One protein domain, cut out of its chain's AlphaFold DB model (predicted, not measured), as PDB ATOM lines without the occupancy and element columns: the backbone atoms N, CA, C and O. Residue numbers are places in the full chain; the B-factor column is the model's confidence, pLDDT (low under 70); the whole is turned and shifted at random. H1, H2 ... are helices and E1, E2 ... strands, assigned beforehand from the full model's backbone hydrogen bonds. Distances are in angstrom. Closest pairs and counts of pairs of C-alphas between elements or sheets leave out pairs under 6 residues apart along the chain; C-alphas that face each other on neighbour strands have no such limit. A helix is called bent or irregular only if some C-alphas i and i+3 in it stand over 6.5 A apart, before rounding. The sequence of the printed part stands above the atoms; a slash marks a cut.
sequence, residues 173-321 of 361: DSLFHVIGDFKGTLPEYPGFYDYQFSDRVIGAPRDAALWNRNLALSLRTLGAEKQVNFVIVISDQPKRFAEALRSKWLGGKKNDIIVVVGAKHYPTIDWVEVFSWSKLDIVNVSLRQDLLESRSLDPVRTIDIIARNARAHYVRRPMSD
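AT A GLANCE: This is residues 173 to 321 of the 361 residues of an uncharacterized protein of Novosphingobium resinovorum (UniProt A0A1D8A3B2). A small three-stranded sheet forms the core, with the helical hairpin H3 and H4 over one face, H2 over the other, and H1 beside H4 at the E1 edge: three layers, helices on both faces of a sheet. Before these, residues 173 to 207 form a long stretch with no named element, tied to E1 by a short pairing at residues 201 to 202. The 149 printed residues hold four named helices and three strands, in the order H1 E1 H2 E2 E3 H3 H4; the mixed sheet runs E1 E2 E3, and the class is mixed. The whole is compact and rounded, radius of gyration of the C-alphas 14.6 A, spans 42 by 38 by 34 A.

IN THESE COORDINATES: H1, residues 208 to 226, begins at C-alpha 208 (-4.659, 14.678, -3.108), measures 24.8 A and has a kink of 44 degrees near residue 220; it is only just irregular, C-alphas 218 and 221 being 6.6 A apart. E1 is residues 229 to 235, 19.9 A; H2, 240 to 248; E2, 256 to 262, 19.1 A; E3, 271 to 276; H3, 282 to 294, 18.1 A. H4, residues 299 to 313, 21.2 A, ends at C-alpha 313 (-1.949, 34.011, -21.390).

HOW THE PARTS SIT: E1 and E2 are parallel, N 233 to O 259 2.8 A; with H2 they form a strand-helix-strand unit, parallel neighbours joined through a helix, its crossover right-handed. E2 and E3 form an antiparallel hairpin, N 260 to O 273 2.8 A. H3 runs along E3 at a height over the sheet of 8.1 A, closest C-alphas Val 274 and Asn 284, 5.2 A; H2 is on the opposite face. H4 touches H3, closest C-alphas Val 283 and His 313, 4.9 A, opposite ways at a shallow tilt of 27 degrees. H4 also touches H1, closest C-alphas Trp 211 and Pro 299, 5.5 A. H1 only grazes the sheet. Every O i to N i+4 pair is within hydrogen-bond range in H2, H3 and H4, and 13 of 15 in H1.

THE WHOLE: The farthest C-alphas, His 265 and Ser 320, are 42.7 A apart. The printed part has no cut, and no link between named elements is long. Residues 179 to 180 and 205 have pLDDT under 70.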
ATOM      1  N   ASP A 173     -29.192  39.974 -10.650       76.69
ATOM      2  CA  ASP A 173     -29.938  40.041 -11.915       76.69
ATOM      3  C   ASP A 173     -29.020  40.132 -13.150       76.69
ATOM      4  O   ASP A 173     -29.487  40.232 -14.287       76.69
ATOM      5  N   SER A 174     -27.697  40.120 -12.955       77.75
ATOM      6  CA  SER A 174     -26.747  40.166 -14.064       77.75
ATOM      7  C   SER A 174     -26.701  38.842 -14.832       77.75
ATOM      8  O   SER A 174     -26.918  37.759 -14.286       77.75
ATOM      9  N   LEU A 175     -26.300  38.909 -16.107       77.25
ATOM     10  CA  LEU A 175     -26.130  37.740 -16.987       77.25
ATOM     11  C   LEU A 175     -25.113  36.702 -16.467       77.25
ATOM     12  O   LEU A 175     -24.979  35.625 -17.045       77.25
ATOM     13  N   PHE A 176     -24.376  37.019 -15.402       77.56
ATOM     14  CA  PHE A 176     -23.408  36.126 -14.776       77.56
ATOM     15  C   PHE A 176     -24.050  35.104 -13.824       77.56
ATOM     16  O   PHE A 176     -23.431  34.077 -13.544       77.56
ATOM     17  N   HIS A 177     -25.288  35.335 -13.373       73.81
ATOM     18  CA  HIS A 177     -26.050  34.414 -12.520       73.81
ATOM     19  C   HIS A 177     -26.917  33.481 -13.371       73.81
ATOM     20  O   HIS A 177     -28.141  33.563 -13.400       73.81
ATOM     21  N   VAL A 178     -26.272  32.571 -14.103       73.81
ATOM     22  CA  VAL A 178     -26.984  31.519 -14.847       73.81
ATOM     23  C   VAL A 178     -27.269  30.361 -13.897       73.81
ATOM     24  O   VAL A 178     -26.334  29.798 -13.338       73.81
ATOM     25  N   ILE A 179     -28.530  29.962 -13.721       69.69
ATOM     26  CA  ILE A 179     -28.889  28.790 -12.905       69.69
ATOM     27  C   ILE A 179     -28.797  27.533 -13.776       69.69
ATOM     28  O   ILE A 179     -29.553  27.376 -14.733       69.69
ATOM     29  N   GLY A 180     -27.866  26.635 -13.452       66.44
ATOM     30  CA  GLY A 180     -27.768  25.327 -14.100       66.44
ATOM     31  C   GLY A 180     -28.759  24.320 -13.505       66.44
ATOM     32  O   GLY A 180     -28.862  24.205 -12.285       66.44
ATOM     33  N   ASP A 181     -29.444  23.549 -14.352       70.94
ATOM     34  CA  ASP A 181     -30.267  22.405 -13.929       70.94
ATOM     35  C   ASP A 181     -29.394  21.141 -13.839       70.94
ATOM     36  O   ASP A 181     -29.326  20.315 -14.754       70.94
ATOM     37  N   PHE A 182     -28.644  21.017 -12.742       80.69
ATOM     38  CA  PHE A 182     -27.890  19.805 -12.430       80.69
ATOM     39  C   PHE A 182     -28.438  19.137 -11.176       80.69
ATOM     40  O   PHE A 182     -28.417  19.690 -10.078       80.69
ATOM     41  N   LYS A 183     -28.891  17.896 -11.348       75.00
ATOM     42  CA  LYS A 183     -29.390  17.045 -10.268       75.00
ATOM     43  C   LYS A 183     -28.228  16.239  -9.692       75.00
ATOM     44  O   LYS A 183     -27.972  15.120 -10.127       75.00
ATOM     45  N   GLY A 184     -27.504  16.835  -8.752       82.06
ATOM     46  CA  GLY A 184     -26.420  16.187  -8.016       82.06
ATOM     47  C   GLY A 184     -25.740  17.139  -7.034       82.06
ATOM     48  O   GLY A 184     -25.951  18.350  -7.079       82.06
ATOM     49  N   THR A 185     -24.924  16.588  -6.137       86.00
ATOM     50  CA  THR A 185     -24.188  17.384  -5.149       86.00
ATOM     51  C   THR A 185     -22.974  18.038  -5.801       86.00
ATOM     52  O   THR A 185     -22.120  17.362  -6.372       86.00
ATOM     53  N   LEU A 186     -22.892  19.363  -5.705       91.31
ATOM     54  CA  LEU A 186     -21.733  20.140  -6.139       91.31
ATOM     55  C   LEU A 186     -20.821  20.411  -4.935       91.31
ATOM     56  O   LEU A 186     -21.346  20.774  -3.878       91.31
ATOM     57  N   PRO A 187     -19.489  20.304  -5.078       92.88
ATOM     58  CA  PRO A 187     -18.568  20.582  -3.984       92.88
ATOM     59  C   PRO A 187     -18.661  22.039  -3.514       92.88
ATOM     60  O   PRO A 187     -19.085  22.941  -4.249       92.88
ATOM     61  N   GLU A 188     -18.286  22.266  -2.260       93.00
ATOM     62  CA  GLU A 188     -18.063  23.615  -1.750       93.00
ATOM     63  C   GLU A 188     -16.774  24.203  -2.320       93.00
ATOM     64  O   GLU A 188     -15.874  23.479  -2.755       93.00
ATOM     65  N   TYR A 189     -16.714  25.533  -2.350       92.25
ATOM     66  CA  TYR A 189     -15.510  26.235  -2.775       92.25
ATOM     67  C   TYR A 189     -14.353  25.929  -1.795       92.25
ATOM     68  O   TYR A 189     -14.604  25.873  -0.588       92.25
ATOM     69  N   PRO A 190     -13.106  25.727  -2.273       92.06
ATOM     70  CA  PRO A 190     -11.957  25.419  -1.421       92.06
ATOM     71  C   PRO A 190     -11.792  26.360  -0.226       92.06
ATOM     72  O   PRO A 190     -11.787  27.582  -0.374       92.06
ATOM     73  N   GLY A 191     -11.626  25.773   0.957       88.31
ATOM     74  CA  GLY A 191     -11.333  26.503   2.184       88.31
ATOM     75  C   GLY A 191      -9.837  26.724   2.409       88.31
ATOM     76  O   GLY A 191      -8.975  26.167   1.721       88.31
ATOM     77  N   PHE A 192      -9.542  27.523   3.427       89.69
ATOM     78  CA  PHE A 192      -8.209  27.652   4.005       89.69
ATOM     79  C   PHE A 192      -8.145  26.819   5.281       89.69
ATOM     80  O   PHE A 192      -9.142  26.687   5.993       89.69
ATOM     81  N   TYR A 193      -6.975  26.271   5.570       89.38
ATOM     82  CA  TYR A 193      -6.695  25.620   6.840       89.38
ATOM     83  C   TYR A 193      -5.317  26.036   7.322       89.38
ATOM     84  O   TYR A 193      -4.464  26.460   6.534       89.38
ATOM     85  N   ASP A 194      -5.108  25.881   8.629       87.62
ATOM     86  CA  ASP A 194      -3.900  26.374   9.278       87.62
ATOM     87  C   ASP A 194      -3.702  27.880   8.963       87.62
ATOM     88  O   ASP A 194      -4.678  28.594   8.724       87.62
ATOM     89  N   TYR A 195      -2.470  28.390   8.980       88.25
ATOM     90  CA  TYR A 195      -2.198  29.813   8.739       88.25
ATOM     91  C   TYR A 195      -1.998  30.186   7.262       88.25
ATOM     92  O   TYR A 195      -2.163  31.347   6.898       88.25
ATOM     93  N   GLN A 196      -1.595  29.232   6.414       87.44
ATOM     94  CA  GLN A 196      -1.049  29.543   5.083       87.44
ATOM     95  C   GLN A 196      -1.405  28.531   3.983       87.44
ATOM     96  O   GLN A 196      -0.866  28.626   2.878       87.44
ATOM     97  N   PHE A 197      -2.252  27.535   4.267       90.12
ATOM     98  CA  PHE A 197      -2.525  26.436   3.341       90.12
ATOM     99  C   PHE A 197      -3.981  26.420   2.861       90.12
ATOM    100  O   PHE A 197      -4.906  26.865   3.540       90.12
ATOM    101  N   SER A 198      -4.182  25.912   1.643       91.19
ATOM    102  CA  SER A 198      -5.501  25.753   1.029       91.19
ATOM    103  C   SER A 198      -5.502  24.557   0.078       91.19
ATOM    104  O   SER A 198      -4.671  24.481  -0.839       91.19
ATOM    105  N   ASP A 199      -6.451  23.646   0.298       91.50
ATOM    106  CA  ASP A 199      -6.644  22.438  -0.503       91.50
ATOM    107  C   ASP A 199      -7.558  22.753  -1.684       91.50
ATOM    108  O   ASP A 199      -8.783  22.785  -1.578       91.50
ATOM    109  N   ARG A 200      -6.936  23.009  -2.832       92.88
ATOM    110  CA  ARG A 200      -7.585  23.516  -4.051       92.88
ATOM    111  C   ARG A 200      -7.786  22.446  -5.112       92.88
ATOM    112  O   ARG A 200      -8.268  22.752  -6.201       92.88
ATOM    113  N   VAL A 201      -7.407  21.207  -4.810       94.19
ATOM    114  CA  VAL A 201      -7.681  20.049  -5.657       94.19
ATOM    115  C   VAL A 201      -8.799  19.218  -5.039       94.19
ATOM    116  O   VAL A 201      -8.622  18.608  -3.986       94.19
ATOM    117  N   ILE A 202      -9.951  19.198  -5.707       93.19
ATOM    118  CA  ILE A 202     -11.174  18.523  -5.261       93.19
ATOM    119  C   ILE A 202     -11.367  17.235  -6.066       93.19
ATOM    120  O   ILE A 202     -11.211  17.235  -7.284       93.19
ATOM    121  N   GLY A 203     -11.732  16.141  -5.391       88.00
ATOM    122  CA  GLY A 203     -12.082  14.866  -6.033       88.00
ATOM    123  C   GLY A 203     -10.895  14.003  -6.489       88.00
ATOM    124  O   GLY A 203     -11.096  13.007  -7.177       88.00
ATOM    125  N   ALA A 204      -9.658  14.339  -6.101       76.19
ATOM    126  CA  ALA A 204      -8.472  13.532  -6.409       76.19
ATOM    127  C   ALA A 204      -8.494  12.175  -5.651       76.19
ATOM    128  O   ALA A 204      -8.436  12.195  -4.420       76.19
ATOM    129  N   PRO A 205      -8.527  10.998  -6.324       64.88
ATOM    130  CA  PRO A 205      -8.868   9.735  -5.649       64.88
ATOM    131  C   PRO A 205      -7.745   9.080  -4.832       64.88
ATOM    132  O   PRO A 205      -8.045   8.274  -3.954       64.88
ATOM    133  N   ARG A 206      -6.461   9.337  -5.136       71.31
ATOM    134  CA  ARG A 206      -5.331   8.636  -4.475       71.31
ATOM    135  C   ARG A 206      -4.163   9.517  -4.018       71.31
ATOM    136  O   ARG A 206      -3.500   9.139  -3.065       71.31
ATOM    137  N   ASP A 207      -3.981  10.711  -4.591       83.44
ATOM    138  CA  ASP A 207      -2.785  11.542  -4.352       83.44
ATOM    139  C   ASP A 207      -3.103  13.020  -4.061       83.44
ATOM    140  O   ASP A 207      -2.364  13.921  -4.461       83.44
ATOM    141  N   ALA A 208      -4.216  13.304  -3.378       87.44
ATOM    142  CA  ALA A 208      -4.659  14.678  -3.108       87.44
ATOM    143  C   ALA A 208      -3.567  15.549  -2.449       87.44
ATOM    144  O   ALA A 208      -3.392  16.710  -2.816       87.44
ATOM    145  N   ALA A 209      -2.772  14.978  -1.537       89.69
ATOM    146  CA  ALA A 209      -1.659  15.679  -0.898       89.69
ATOM    147  C   ALA A 209      -0.550  16.066  -1.894       89.69
ATOM    148  O   ALA A 209      -0.030  17.180  -1.841       89.69
ATOM    149  N   LEU A 210      -0.207  15.178  -2.834       91.88
ATOM    150  CA  LEU A 210       0.797  15.452  -3.865       91.88
ATOM    151  C   LEU A 210       0.312  16.539  -4.828       91.88
ATOM    152  O   LEU A 210       1.065  17.458  -5.148       91.88
ATOM    153  N   TRP A 211      -0.953  16.457  -5.245       93.69
ATOM    154  CA  TRP A 211      -1.613  17.474  -6.059       93.69
ATOM    155  C   TRP A 211      -1.568  18.850  -5.391       93.69
ATOM    156  O   TRP A 211      -1.034  19.794  -5.973       93.69
ATOM    157  N   ASN A 212      -2.063  18.959  -4.156       93.75
ATOM    158  CA  ASN A 212      -2.092  20.226  -3.427       93.75
ATOM    159  C   ASN A 212      -0.682  20.772  -3.169       93.75
ATOM    160  O   ASN A 212      -0.447  21.967  -3.358       93.75
ATOM    161  N   ARG A 213       0.289  19.909  -2.835       93.12
ATOM    162  CA  ARG A 213       1.690  20.311  -2.648       93.12
ATOM    163  C   ARG A 213       2.305  20.865  -3.932       93.12
ATOM    164  O   ARG A 213       2.867  21.957  -3.911       93.12
ATOM    165  N   ASN A 214       2.200  20.143  -5.046       94.12
ATOM    166  CA  ASN A 214       2.745  20.596  -6.328       94.12
ATOM    167  C   ASN A 214       2.059  21.883  -6.806       94.12
ATOM    168  O   ASN A 214       2.715  22.775  -7.346       94.12
ATOM    169  N   LEU A 215       0.754  22.011  -6.552       95.56
ATOM    170  CA  LEU A 215      -0.015  23.192  -6.918       95.56
ATOM    171  C   LEU A 215       0.445  24.408  -6.115       95.56
ATOM    172  O   LEU A 215       0.714  25.463  -6.688       95.56
ATOM    173  N   ALA A 216       0.606  24.243  -4.801       95.62
ATOM    174  CA  ALA A 216       1.113  25.279  -3.912       95.62
ATOM    175  C   ALA A 216       2.537  25.715  -4.299       95.62
ATOM    176  O   ALA A 216       2.812  26.910  -4.383       95.62
ATOM    177  N   LEU A 217       3.425  24.765  -4.614       95.44
ATOM    178  CA  LEU A 217       4.790  25.061  -5.059       95.44
ATOM    179  C   LEU A 217       4.829  25.847  -6.375       95.44
ATOM    180  O   LEU A 217       5.652  26.755  -6.509       95.44
ATOM    181  N   SER A 218       3.943  25.521  -7.320       95.31
ATOM    182  CA  SER A 218       3.800  26.237  -8.594       95.31
ATOM    183  C   SER A 218       3.263  27.660  -8.393       95.31
ATOM    184  O   SER A 218       3.780  28.623  -8.962       95.31
ATOM    185  N   LEU A 219       2.259  27.811  -7.524       96.44
ATOM    186  CA  LEU A 219       1.618  29.094  -7.245       96.44
ATOM    187  C   LEU A 219       2.441  30.021  -6.352       96.44
ATOM    188  O   LEU A 219       2.180  31.221  -6.360       96.44
ATOM    189  N   ARG A 220       3.455  29.527  -5.639       95.06
ATOM    190  CA  ARG A 220       4.308  30.375  -4.795       95.06
ATOM    191  C   ARG A 220       4.926  31.546  -5.570       95.06
ATOM    192  O   ARG A 220       4.903  32.669  -5.086       95.06
ATOM    193  N   THR A 221       5.482  31.294  -6.758       93.31
ATOM    194  CA  THR A 221       6.111  32.339  -7.586       93.31
ATOM    195  C   THR A 221       5.118  32.906  -8.583       93.31
ATOM    196  O   THR A 221       4.903  34.111  -8.625       93.31
ATOM    197  N   LEU A 222       4.442  32.037  -9.338       95.81
ATOM    198  CA  LEU A 222       3.508  32.467 -10.378       95.81
ATOM    199  C   LEU A 222       2.327  33.256  -9.800       95.81
ATOM    200  O   LEU A 222       1.888  34.246 -10.381       95.81
ATOM    201  N   GLY A 223       1.822  32.824  -8.648       94.19
ATOM    202  CA  GLY A 223       0.774  33.515  -7.922       94.19
ATOM    203  C   GLY A 223       1.243  34.838  -7.321       94.19
ATOM    204  O   GLY A 223       0.483  35.797  -7.378       94.19
ATOM    205  N   ALA A 224       2.492  34.946  -6.859       93.12
ATOM    206  CA  ALA A 224       3.046  36.219  -6.391       93.12
ATOM    207  C   ALA A 224       3.203  37.230  -7.540       93.12
ATOM    208  O   ALA A 224       2.865  38.401  -7.393       93.12
ATOM    209  N   GLU A 225       3.672  36.771  -8.703       94.12
ATOM    210  CA  GLU A 225       3.924  37.612  -9.879       94.12
ATOM    211  C   GLU A 225       2.635  38.057 -10.580       94.12
ATOM    212  O   GLU A 225       2.496  39.214 -10.975       94.12
ATOM    213  N   LYS A 226       1.685  37.133 -10.767       95.38
ATOM    214  CA  LYS A 226       0.462  37.379 -11.546       95.38
ATOM    215  C   LYS A 226      -0.791  37.570 -10.706       95.38
ATOM    216  O   LYS A 226      -1.856  37.836 -11.266       95.38
ATOM    217  N   GLN A 227      -0.685  37.408  -9.388       95.69
ATOM    218  CA  GLN A 227      -1.823  37.368  -8.471       95.69
ATOM    219  C   GLN A 227      -2.887  36.364  -8.926       95.69
ATOM    220  O   GLN A 227      -4.072  36.661  -8.818       95.69
ATOM    221  N   VAL A 228      -2.470  35.219  -9.477       96.88
ATOM    222  CA  VAL A 228      -3.354  34.157  -9.980       96.88
ATOM    223  C   VAL A 228      -3.524  33.055  -8.935       96.88
ATOM    224  O   VAL A 228      -2.611  32.768  -8.156       96.88
ATOM    225  N   ASN A 229      -4.691  32.425  -8.930       97.44
ATOM    226  CA  ASN A 229      -4.984  31.240  -8.142       97.44
ATOM    227  C   ASN A 229      -5.532  30.133  -9.043       97.44
ATOM    228  O   ASN A 229      -6.188  30.411 -10.044       97.44
ATOM    229  N   PHE A 230      -5.261  28.876  -8.703       97.06
ATOM    230  CA  PHE A 230      -5.769  27.725  -9.445       97.06
ATOM    231  C   PHE A 230      -6.638  26.865  -8.542       97.06
ATOM    232  O   PHE A 230      -6.273  26.607  -7.395       97.06
ATOM    233  N   VAL A 231      -7.745  26.375  -9.091       97.31
ATOM    234  CA  VAL A 231      -8.593  25.357  -8.464       97.31
ATOM    235  C   VAL A 231      -8.791  24.238  -9.473       97.31
ATOM    236  O   VAL A 231      -9.164  24.490 -10.617       97.31
ATOM    237  N   ILE A 232      -8.517  23.004  -9.061       96.56
ATOM    238  CA  ILE A 232      -8.632  21.824  -9.916       96.56
ATOM    239  C   ILE A 232      -9.738  20.943  -9.350       96.56
ATOM    240  O   ILE A 232      -9.718  20.586  -8.175       96.56
ATOM    241  N   VAL A 233     -10.704  20.574 -10.179       96.19
ATOM    242  CA  VAL A 233     -11.808  19.697  -9.791       96.19
ATOM    243  C   VAL A 233     -11.789  18.477 -10.692       96.19
ATOM    244  O   VAL A 233     -11.977  18.595 -11.896       96.19
ATOM    245  N   ILE A 234     -11.559  17.308 -10.106       95.00
ATOM    246  CA  ILE A 234     -11.581  16.019 -10.795       95.00
ATOM    247  C   ILE A 234     -12.903  15.340 -10.442       95.00
ATOM    248  O   ILE A 234     -13.253  15.229  -9.268       95.00
ATOM    249  N   SER A 235     -13.665  14.931 -11.451       93.38
ATOM    250  CA  SER A 235     -15.009  14.380 -11.267       93.38
ATOM    251  C   SER A 235     -15.281  13.234 -12.235       93.38
ATOM    252  O   SER A 235     -14.775  13.224 -13.353       93.38
ATOM    253  N   ASP A 236     -16.115  12.281 -11.830       93.31
ATOM    254  CA  ASP A 236     -16.637  11.210 -12.690       93.31
ATOM    255  C   ASP A 236     -17.938  11.609 -13.418       93.31
ATOM    256  O   ASP A 236     -18.500  10.839 -14.202       93.31
ATOM    257  N   GLN A 237     -18.424  12.826 -13.161       93.06
ATOM    258  CA  GLN A 237     -19.682  13.352 -13.673       93.06
ATOM    259  C   GLN A 237     -19.592  13.766 -15.157       93.06
ATOM    260  O   GLN A 237     -18.507  14.002 -15.694       93.06
ATOM    261  N   PRO A 238     -20.732  13.888 -15.865       92.88
ATOM    262  CA  PRO A 238     -20.760  14.415 -17.231       92.88
ATOM    263  C   PRO A 238     -20.432  15.912 -17.282       92.88
ATOM    264  O   PRO A 238     -20.646  16.630 -16.310       92.88
ATOM    265  N   LYS A 239     -20.038  16.409 -18.461       92.69
ATOM    266  CA  LYS A 239     -19.624  17.805 -18.704       92.69
ATOM    267  C   LYS A 239     -20.541  18.884 -18.099       92.69
ATOM    268  O   LYS A 239     -20.039  19.864 -17.558       92.69
ATOM    269  N   ARG A 240     -21.868  18.688 -18.113       92.12
ATOM    270  CA  ARG A 240     -22.859  19.595 -17.484       92.12
ATOM    271  C   ARG A 240     -22.588  19.891 -15.999       92.12
ATOM    272  O   ARG A 240     -23.032  20.907 -15.480       92.12
ATOM    273  N   PHE A 241     -21.843  19.021 -15.314       93.50
ATOM    274  CA  PHE A 241     -21.360  19.260 -13.958       93.50
ATOM    275  C   PHE A 241     -20.488  20.519 -13.873       93.50
ATOM    276  O   PHE A 241     -20.646  21.299 -12.942       93.50
ATOM    277  N   ALA A 242     -19.606  20.755 -14.852       94.25
ATOM    278  CA  ALA A 242     -18.744  21.935 -14.873       94.25
ATOM    279  C   ALA A 242     -19.539  23.233 -15.065       94.25
ATOM    280  O   ALA A 242     -19.220  24.242 -14.442       94.25
ATOM    281  N   GLU A 243     -20.594  23.203 -15.883       91.81
ATOM    282  CA  GLU A 243     -21.501  24.342 -16.077       91.81
ATOM    283  C   GLU A 243     -22.247  24.669 -14.780       91.81
ATOM    284  O   GLU A 243     -22.242  25.812 -14.333       91.81
ATOM    285  N   ALA A 244     -22.797  23.653 -14.113       92.69
ATOM    286  CA  ALA A 244     -23.464  23.834 -12.830       92.69
ATOM    287  C   ALA A 244     -22.504  24.295 -11.722       92.69
ATOM    288  O   ALA A 244     -22.874  25.116 -10.882       92.69
ATOM    289  N   LEU A 245     -21.257  23.818 -11.732       94.00
ATOM    290  CA  LEU A 245     -20.227  24.275 -10.806       94.00
ATOM    291  C   LEU A 245     -19.854  25.738 -11.059       94.00
ATOM    292  O   LEU A 245     -19.772  26.520 -10.113       94.00
ATOM    293  N   ARG A 246     -19.688  26.125 -12.330       93.44
ATOM    294  CA  ARG A 246     -19.461  27.514 -12.737       93.44
ATOM    295  C   ARG A 246     -20.587  28.414 -12.239       93.44
ATOM    296  O   ARG A 246     -20.298  29.469 -11.687       93.44
ATOM    297  N   SER A 247     -21.838  27.986 -12.380       90.69
ATOM    298  CA  SER A 247     -23.006  28.689 -11.846       90.69
ATOM    299  C   SER A 247     -22.959  28.823 -10.325       90.69
ATOM    300  O   SER A 247     -23.043  29.933  -9.807       90.69
ATOM    301  N   LYS A 248     -22.760  27.712  -9.596       91.25
ATOM    302  CA  LYS A 248     -22.708  27.709  -8.123       91.25
ATOM    303  C   LYS A 248     -21.609  28.627  -7.587       91.25
ATOM    304  O   LYS A 248     -21.805  29.301  -6.581       91.25
ATOM    305  N   TRP A 249     -20.447  28.638  -8.233       93.19
ATOM    306  CA  TRP A 249     -19.294  29.429  -7.807       93.19
ATOM    307  C   TRP A 249     -19.226  30.814  -8.457       93.19
ATOM    308  O   TRP A 249     -18.218  31.496  -8.287       93.19
ATOM    309  N   LEU A 250     -20.258  31.234  -9.200       91.38
ATOM    310  CA  LEU A 250     -20.296  32.512  -9.924       91.38
ATOM    311  C   LEU A 250     -19.050  32.733 -10.800       91.38
ATOM    312  O   LEU A 250     -18.446  33.800 -10.803       91.38
ATOM    313  N   GLY A 251     -18.615  31.691 -11.509       90.69
ATOM    314  CA  GLY A 251     -17.407  31.717 -12.335       90.69
ATOM    315  C   GLY A 251     -16.087  31.653 -11.563       90.69
ATOM    316  O   GLY A 251     -15.035  31.721 -12.192       90.69
ATOM    317  N   GLY A 252     -16.124  31.491 -10.238       93.19
ATOM    318  CA  GLY A 252     -14.953  31.521  -9.364       93.19
ATOM    319  C   GLY A 252     -14.651  32.908  -8.811       93.19
ATOM    320  O   GLY A 252     -15.322  33.895  -9.126       93.19
ATOM    321  N   LYS A 253     -13.605  32.996  -7.988       94.19
ATOM    322  CA  LYS A 253     -13.095  34.283  -7.511       94.19
ATOM    323  C   LYS A 253     -12.392  35.014  -8.642       94.19
ATOM    324  O   LYS A 253     -11.923  34.416  -9.609       94.19
ATOM    325  N   LYS A 254     -12.280  36.333  -8.493       93.69
ATOM    326  CA  LYS A 254     -11.689  37.252  -9.478       93.69
ATOM    327  C   LYS A 254     -10.401  36.751 -10.131       93.69
ATOM    328  O   LYS A 254     -10.151  37.024 -11.304       93.69
ATOM    329  N   ASN A 255      -9.545  36.101  -9.353       95.81
ATOM    330  CA  ASN A 255      -8.217  35.721  -9.783       95.81
ATOM    331  C   ASN A 255      -8.029  34.225 -10.036       95.81
ATOM    332  O   ASN A 255      -6.902  33.786 -10.271       95.81
ATOM    333  N   ASP A 256      -9.121  33.470 -10.018       96.62
ATOM    334  CA  ASP A 256      -9.082  32.036 -10.227       96.62
ATOM    335  C   ASP A 256      -8.971  31.679 -11.707       96.62
ATOM    336  O   ASP A 256      -9.596  32.291 -12.577       96.62
ATOM    337  N   ILE A 257      -8.231  30.606 -11.963       97.62
ATOM    338  CA  ILE A 257      -8.437  29.717 -13.098       97.62
ATOM    339  C   ILE A 257      -8.951  28.399 -12.533       97.62
ATOM    340  O   ILE A 257      -8.239  27.708 -11.799       97.62
ATOM    341  N   ILE A 258     -10.195  28.063 -12.863       98.00
ATOM    342  CA  ILE A 258     -10.829  26.823 -12.431       98.00
ATOM    343  C   ILE A 258     -10.745  25.829 -13.577       98.00
ATOM    344  O   ILE A 258     -11.214  26.097 -14.684       98.00
ATOM    345  N   VAL A 259     -10.144  24.680 -13.295       97.69
ATOM    346  CA  VAL A 259      -9.979  23.573 -14.233       97.69
ATOM    347  C   VAL A 259     -10.831  22.418 -13.738       97.69
ATOM    348  O   VAL A 259     -10.534  21.821 -12.706       97.69
ATOM    349  N   VAL A 260     -11.889  22.094 -14.473       97.31
ATOM    350  CA  VAL A 260     -12.750  20.948 -14.182       97.31
ATOM    351  C   VAL A 260     -12.436  19.846 -15.181       97.31
ATOM    352  O   VAL A 260     -12.550  20.047 -16.389       97.31
ATOM    353  N   VAL A 261     -12.039  18.682 -14.679       96.31
ATOM    354  CA  VAL A 261     -11.691  17.519 -15.490       96.31
ATOM    355  C   VAL A 261     -12.647  16.373 -15.200       96.31
ATOM    356  O   VAL A 261     -12.784  15.928 -14.059       96.31
ATOM    357  N   GLY A 262     -13.280  15.881 -16.260       95.44
ATOM    358  CA  GLY A 262     -14.006  14.625 -16.258       95.44
ATOM    359  C   GLY A 262     -13.055  13.453 -16.432       95.44
ATOM    360  O   GLY A 262     -12.378  13.366 -17.456       95.44
ATOM    361  N   ALA A 263     -13.022  12.558 -15.455       93.81
ATOM    362  CA  ALA A 263     -12.221  11.343 -15.469       93.81
ATOM    363  C   ALA A 263     -13.033  10.178 -14.893       93.81
ATOM    364  O   ALA A 263     -12.787   9.710 -13.779       93.81
ATOM    365  N   LYS A 264     -14.010   9.693 -15.667       91.56
ATOM    366  CA  LYS A 264     -14.839   8.531 -15.315       91.56
ATOM    367  C   LYS A 264     -13.978   7.287 -15.086       91.56
ATOM    368  O   LYS A 264     -14.291   6.471 -14.224       91.56
ATOM    369  N   HIS A 265     -12.878   7.166 -15.832       90.56
ATOM    370  CA  HIS A 265     -11.882   6.104 -15.676       90.56
ATOM    371  C   HIS A 265     -10.498   6.705 -15.389       90.56
ATOM    372  O   HIS A 265      -9.622   6.737 -16.258       90.56
ATOM    373  N   TYR A 266     -10.304   7.200 -14.162       88.25
ATOM    374  CA  TYR A 266      -9.028   7.764 -13.709       88.25
ATOM    375  C   TYR A 266      -7.841   6.816 -13.997       88.25
ATOM    376  O   TYR A 266      -7.950   5.620 -13.711       88.25
ATOM    377  N   PRO A 267      -6.697   7.315 -14.517       91.69
ATOM    378  CA  PRO A 267      -6.329   8.724 -14.725       91.69
ATOM    379  C   PRO A 267      -6.694   9.295 -16.108       91.69
ATOM    380  O   PRO A 267      -6.214  10.365 -16.468       91.69
ATOM    381  N   THR A 268      -7.506   8.607 -16.909       94.12
ATOM    382  CA  THR A 268      -7.821   9.043 -18.280       94.12
ATOM    383  C   THR A 268      -8.728  10.270 -18.279       94.12
ATOM    384  O   THR A 268      -9.707  10.322 -17.536       94.12
ATOM    385  N   ILE A 269      -8.406  11.247 -19.127       94.88
ATOM    386  CA  ILE A 269      -9.196  12.468 -19.319       94.88
ATOM    387  C   ILE A 269     -10.284  12.204 -20.364       94.88
ATOM    388  O   ILE A 269      -9.970  11.962 -21.528       94.88
ATOM    389  N   ASP A 270     -11.553  12.304 -19.965       95.50
ATOM    390  CA  ASP A 270     -12.705  12.198 -20.871       95.50
ATOM    391  C   ASP A 270     -13.103  13.569 -21.439       95.50
ATOM    392  O   ASP A 270     -13.447  13.704 -22.613       95.50
ATOM    393  N   TRP A 271     -13.078  14.603 -20.594       96.38
ATOM    394  CA  TRP A 271     -13.392  15.979 -20.973       96.38
ATOM    395  C   TRP A 271     -12.723  16.978 -20.024       96.38
ATOM    396  O   TRP A 271     -12.427  16.663 -18.873       96.38
ATOM    397  N   VAL A 272     -12.508  18.205 -20.502       97.56
ATOM    398  CA  VAL A 272     -11.961  19.316 -19.711       97.56
ATOM    399  C   VAL A 272     -12.803  20.557 -19.967       97.56
ATOM    400  O   VAL A 272     -13.142  20.856 -21.113       97.56
ATOM    401  N   GLU A 273     -13.119  21.288 -18.907       97.44
ATOM    402  CA  GLU A 273     -13.727  22.611 -18.974       97.44
ATOM    403  C   GLU A 273     -12.921  23.576 -18.102       97.44
ATOM    404  O   GLU A 273     -12.527  23.240 -16.985       97.44
ATOM    405  N   VAL A 274     -12.647  24.768 -18.629       97.56
ATOM    406  CA  VAL A 274     -11.834  25.782 -17.950       97.56
ATOM    407  C   VAL A 274     -12.582  27.098 -17.975       97.56
ATOM    408  O   VAL A 274     -13.026  27.543 -19.033       97.56
ATOM    409  N   PHE A 275     -12.694  27.742 -16.821       95.88
ATOM    410  CA  PHE A 275     -13.261  29.079 -16.726       95.88
ATOM    411  C   PHE A 275     -12.472  29.943 -15.745       95.88
ATOM    412  O   PHE A 275     -11.950  29.477 -14.733       95.88
ATOM    413  N   SER A 276     -12.355  31.220 -16.095       95.38
ATOM    414  CA  SER A 276     -11.659  32.245 -15.326       95.38
ATOM    415  C   SER A 276     -12.209  33.621 -15.683       95.38
ATOM    416  O   SER A 276     -12.822  33.803 -16.737       95.38
ATOM    417  N   TRP A 277     -11.917  34.609 -14.843       93.88
ATOM    418  CA  TRP A 277     -12.213  36.019 -15.108       93.88
ATOM    419  C   TRP A 277     -11.070  36.755 -15.826       93.88
ATOM    420  O   TRP A 277     -11.008  37.987 -15.801       93.88
ATOM    421  N   SER A 278     -10.139  36.033 -16.462       95.31
ATOM    422  CA  SER A 278      -9.023  36.660 -17.178       95.31
ATOM    423  C   SER A 278      -9.514  37.614 -18.271       95.31
ATOM    424  O   SER A 278     -10.580  37.419 -18.848       95.31
ATOM    425  N   LYS A 279      -8.758  38.676 -18.579       94.69
ATOM    426  CA  LYS A 279      -9.087  39.562 -19.712       94.69
ATOM    427  C   LYS A 279      -8.995  38.855 -21.064       94.69
ATOM    428  O   LYS A 279      -9.686  39.260 -21.990       94.69
ATOM    429  N   LEU A 280      -8.131  37.847 -21.178       93.62
ATOM    430  CA  LEU A 280      -7.904  37.121 -22.420       93.62
ATOM    431  C   LEU A 280      -8.503  35.720 -22.314       93.62
ATOM    432  O   LEU A 280      -7.992  34.886 -21.572       93.62
ATOM    433  N   ASP A 281      -9.533  35.438 -23.108       92.50
ATOM    434  CA  ASP A 281     -10.193  34.124 -23.111       92.50
ATOM    435  C   ASP A 281      -9.281  32.993 -23.611       92.50
ATOM    436  O   ASP A 281      -9.520  31.820 -23.313       92.50
ATOM    437  N   ILE A 282      -8.196  33.335 -24.316       95.88
ATOM    438  CA  ILE A 282      -7.220  32.372 -24.840       95.88
ATOM    439  C   ILE A 282      -6.619  31.494 -23.739       95.88
ATOM    440  O   ILE A 282      -6.369  30.321 -23.988       95.88
ATOM    441  N   VAL A 283      -6.480  31.992 -22.501       96.62
ATOM    442  CA  VAL A 283      -5.991  31.162 -21.386       96.62
ATOM    443  C   VAL A 283      -6.910  29.970 -21.116       96.62
ATOM    444  O   VAL A 283      -6.422  28.877 -20.855       96.62
ATOM    445  N   ASN A 284      -8.231  30.152 -21.228       96.94
ATOM    446  CA  ASN A 284      -9.204  29.088 -20.994       96.94
ATOM    447  C   ASN A 284      -9.199  28.089 -22.160       96.94
ATOM    448  O   ASN A 284      -9.236  26.878 -21.948       96.94
ATOM    449  N   VAL A 285      -9.120  28.597 -23.396       96.31
ATOM    450  CA  VAL A 285      -9.143  27.779 -24.618       96.31
ATOM    451  C   VAL A 285      -7.871  26.940 -24.750       96.31
ATOM    452  O   VAL A 285      -7.978  25.721 -24.900       96.31
ATOM    453  N   SER A 286      -6.694  27.565 -24.647       96.69
ATOM    454  CA  SER A 286      -5.396  26.886 -24.752       96.69
ATOM    455  C   SER A 286      -5.201  25.881 -23.625       96.69
ATOM    456  O   SER A 286      -4.857  24.733 -23.883       96.69
ATOM    457  N   LEU A 287      -5.538  26.249 -22.382       97.00
ATOM    458  CA  LEU A 287      -5.407  25.328 -21.258       97.00
ATOM    459  C   LEU A 287      -6.297  24.090 -21.416       97.00
ATOM    460  O   LEU A 287      -5.865  22.970 -21.147       97.00
ATOM    461  N   ARG A 288      -7.540  24.275 -21.872       97.44
ATOM    462  CA  ARG A 288      -8.443  23.156 -22.153       97.44
ATOM    463  C   ARG A 288      -7.866  22.233 -23.227       97.44
ATOM    464  O   ARG A 288      -7.910  21.018 -23.055       97.44
ATOM    465  N   GLN A 289      -7.357  22.801 -24.318       97.00
ATOM    466  CA  GLN A 289      -6.787  22.035 -25.422       97.00
ATOM    467  C   GLN A 289      -5.559  21.232 -24.967       97.00
ATOM    468  O   GLN A 289      -5.551  20.012 -25.117       97.00
ATOM    469  N   ASP A 290      -4.587  21.878 -24.324       97.31
ATOM    470  CA  ASP A 290      -3.340  21.238 -23.889       97.31
ATOM    471  C   ASP A 290      -3.584  20.091 -22.892       97.31
ATOM    472  O   ASP A 290      -2.900  19.062 -22.913       97.31
ATOM    473  N   LEU A 291      -4.576  20.240 -22.005       96.56
ATOM    474  CA  LEU A 291      -4.950  19.185 -21.060       96.56
ATOM    475  C   LEU A 291      -5.623  17.997 -21.755       96.56
ATOM    476  O   LEU A 291      -5.299  16.853 -21.435       96.56
ATOM    477  N   LEU A 292      -6.511  18.240 -22.723       95.50
ATOM    478  CA  LEU A 292      -7.111  17.169 -23.526       95.50
ATOM    479  C   LEU A 292      -6.048  16.410 -24.334       95.50
ATOM    480  O   LEU A 292      -6.084  15.181 -24.406       95.50
ATOM    481  N   GLU A 293      -5.061  17.120 -24.884       95.81
ATOM    482  CA  GLU A 293      -3.937  16.527 -25.616       95.81
ATOM    483  C   GLU A 293      -3.021  15.676 -24.718       95.81
ATOM    484  O   GLU A 293      -2.454  14.682 -25.178       95.81
ATOM    485  N   SER A 294      -2.922  15.995 -23.419       93.62
ATOM    486  CA  SER A 294      -2.173  15.193 -22.436       93.62
ATOM    487  C   SER A 294      -2.771  13.795 -22.210       93.62
ATOM    488  O   SER A 294      -2.035  12.874 -21.844       93.62
ATOM    489  N   ARG A 295      -4.086  13.617 -22.432       91.19
ATOM    490  CA  ARG A 295      -4.888  12.377 -22.268       91.19
ATOM    491  C   ARG A 295      -4.929  11.742 -20.870       91.19
ATOM    492  O   ARG A 295      -5.823  10.941 -20.606       91.19
ATOM    493  N   SER A 296      -3.998  12.077 -19.982       92.00
ATOM    494  CA  SER A 296      -3.869  11.506 -18.639       92.00
ATOM    495  C   SER A 296      -3.655  12.587 -17.577       92.00
ATOM    496  O   SER A 296      -2.957  13.579 -17.819       92.00
ATOM    497  N   LEU A 297      -4.246  12.362 -16.404       90.81
ATOM    498  CA  LEU A 297      -4.116  13.146 -15.180       90.81
ATOM    499  C   LEU A 297      -2.885  12.706 -14.381       90.81
ATOM    500  O   LEU A 297      -2.982  11.929 -13.433       90.81
ATOM    501  N   ASP A 298      -1.723  13.232 -14.763       91.88
ATOM    502  CA  ASP A 298      -0.507  13.169 -13.951       91.88
ATOM    503  C   ASP A 298      -0.340  14.481 -13.160       91.88
ATOM    504  O   ASP A 298      -0.324  15.547 -13.782       91.88
ATOM    505  N   PRO A 299      -0.184  14.452 -11.820       91.25
ATOM    506  CA  PRO A 299      -0.141  15.665 -11.006       91.25
ATOM    507  C   PRO A 299       0.907  16.681 -11.469       91.25
ATOM    508  O   PRO A 299       0.618  17.872 -11.571       91.25
ATOM    509  N   VAL A 300       2.128  16.223 -11.756       92.62
ATOM    510  CA  VAL A 300       3.250  17.109 -12.091       92.62
ATOM    511  C   VAL A 300       3.028  17.728 -13.466       92.62
ATOM    512  O   VAL A 300       3.070  18.950 -13.609       92.62
ATOM    513  N   ARG A 301       2.730  16.897 -14.468       94.31
ATOM    514  CA  ARG A 301       2.516  17.339 -15.847       94.31
ATOM    515  C   ARG A 301       1.287  18.234 -15.978       94.31
ATOM    516  O   ARG A 301       1.356  19.249 -16.667       94.31
ATOM    517  N   THR A 302       0.177  17.896 -15.325       94.88
ATOM    518  CA  THR A 302      -1.048  18.705 -15.370       94.88
ATOM    519  C   THR A 302      -0.815  20.091 -14.773       94.88
ATOM    520  O   THR A 302      -1.174  21.089 -15.396       94.88
ATOM    521  N   ILE A 303      -0.173  20.182 -13.604       95.50
ATOM    522  CA  ILE A 303       0.102  21.473 -12.955       95.50
ATOM    523  C   ILE A 303       1.077  22.315 -13.782       95.50
ATOM    524  O   ILE A 303       0.899  23.527 -13.890       95.50
ATOM    525  N   ASP A 304       2.073  21.690 -14.402       96.31
ATOM    526  CA  ASP A 304       3.013  22.358 -15.298       96.31
ATOM    527  C   ASP A 304       2.325  22.910 -16.566       96.31
ATOM    528  O   ASP A 304       2.544  24.064 -16.938       96.31
ATOM    529  N   ILE A 305       1.402  22.153 -17.177       97.25
ATOM    530  CA  ILE A 305       0.559  22.639 -18.288       97.25
ATOM    531  C   ILE A 305      -0.265  23.866 -17.862       97.25
ATOM    532  O   ILE A 305      -0.270  24.874 -18.577       97.25
ATOM    533  N   ILE A 306      -0.915  23.810 -16.694       96.94
ATOM    534  CA  ILE A 306      -1.695  24.932 -16.141       96.94
ATOM    535  C   ILE A 306      -0.797  26.154 -15.929       96.94
ATOM    536  O   ILE A 306      -1.114  27.254 -16.388       96.94
ATOM    537  N   ALA A 307       0.352  25.965 -15.281       97.19
ATOM    538  CA  ALA A 307       1.282  27.040 -14.961       97.19
ATOM    539  C   ALA A 307       1.860  27.711 -16.214       97.19
ATOM    540  O   ALA A 307       1.960  28.939 -16.259       97.19
ATOM    541  N   ARG A 308       2.211  26.936 -17.250       97.12
ATOM    542  CA  ARG A 308       2.691  27.480 -18.529       97.12
ATOM    543  C   ARG A 308       1.631  28.325 -19.226       97.12
ATOM    544  O   ARG A 308       1.926  29.458 -19.600       97.12
ATOM    545  N   ASN A 309       0.407  27.814 -19.340       97.50
ATOM    546  CA  ASN A 309      -0.698  28.544 -19.964       97.50
ATOM    547  C   ASN A 309      -1.026  29.829 -19.205       97.50
ATOM    548  O   ASN A 309      -1.148  30.897 -19.803       97.50
ATOM    549  N   ALA A 310      -1.087  29.769 -17.875       97.00
ATOM    550  CA  ALA A 310      -1.289  30.957 -17.060       97.00
ATOM    551  C   ALA A 310      -0.136  31.965 -17.227       97.00
ATOM    552  O   ALA A 310      -0.364  33.168 -17.391       97.00
ATOM    553  N   ARG A 311       1.122  31.511 -17.265       96.81
ATOM    554  CA  ARG A 311       2.272  32.395 -17.506       96.81
ATOM    555  C   ARG A 311       2.218  33.064 -18.884       96.81
ATOM    556  O   ARG A 311       2.513  34.253 -18.968       96.81
ATOM    557  N   ALA A 312       1.789  32.359 -19.923       96.81
ATOM    558  CA  ALA A 312       1.706  32.910 -21.274       96.81
ATOM    559  C   ALA A 312       0.493  33.833 -21.478       96.81
ATOM    560  O   ALA A 312       0.613  34.883 -22.106       96.81
ATOM    561  N   HIS A 313      -0.668  33.464 -20.933       96.81
ATOM    562  CA  HIS A 313      -1.949  34.011 -21.390       96.81
ATOM    563  C   HIS A 313      -2.811  34.642 -20.297       96.81
ATOM    564  O   HIS A 313      -3.688  35.445 -20.613       96.81
ATOM    565  N   TYR A 314      -2.577  34.330 -19.019       97.44
ATOM    566  CA  TYR A 314      -3.370  34.931 -17.950       97.44
ATOM    567  C   TYR A 314      -3.051  36.420 -17.803       97.44
ATOM    568  O   TYR A 314      -1.909  36.808 -17.517       97.44
ATOM    569  N   VAL A 315      -4.103  37.224 -17.940       96.62
ATOM    570  CA  VAL A 315      -4.131  38.657 -17.646       96.62
ATOM    571  C   VAL A 315      -5.210  38.919 -16.602       96.62
ATOM    572  O   VAL A 315      -6.390  38.631 -16.834       96.62
ATOM    573  N   ARG A 316      -4.811  39.469 -15.453       94.69
ATOM    574  CA  ARG A 316      -5.718  39.801 -14.349       94.69
ATOM    575  C   ARG A 316      -6.688  40.906 -14.768       94.69
ATOM    576  O   ARG A 316      -6.290  41.926 -15.330       94.69
ATOM    577  N   ARG A 317      -7.972  40.710 -14.471       93.44
ATOM    578  CA  ARG A 317      -9.026  41.697 -14.724       93.44
ATOM    579  C   ARG A 317      -9.276  42.517 -13.450       93.44
ATOM    580  O   ARG A 317      -9.524  41.919 -12.404       93.44
ATOM    581  N   PRO A 318      -9.156  43.855 -13.468       92.56
ATOM    582  CA  PRO A 318      -9.470  44.689 -12.314       92.56
ATOM    583  C   PRO A 318     -10.986  44.739 -12.082       92.56
ATOM    584  O   PRO A 318     -11.769  44.545 -13.006       92.56
ATOM    585  N   MET A 319     -11.405  45.012 -10.842       88.69
ATOM    586  CA  MET A 319     -12.839  45.116 -10.522       88.69
ATOM    587  C   MET A 319     -13.482  46.404 -11.035       88.69
ATOM    588  O   MET A 319     -14.696  46.445 -11.180       88.69
ATOM    589  N   SER A 320     -12.675  47.406 -11.392       90.00
ATOM    590  CA  SER A 320     -13.134  48.606 -12.099       90.00
ATOM    591  C   SER A 320     -13.834  48.273 -13.419       90.00
ATOM    592  O   SER A 320     -14.769  48.963 -13.801       90.00
ATOM    593  N   ASP A 321     -13.445  47.182 -14.091       90.94
ATOM    594  CA  ASP A 321     -14.094  46.746 -15.335       90.94
ATOM    595  C   ASP A 321     -15.554  46.298 -15.098       90.94
ATOM    596  O   ASP A 321     -16.325  46.220 -16.047       90.94
TER     597      ASP A 321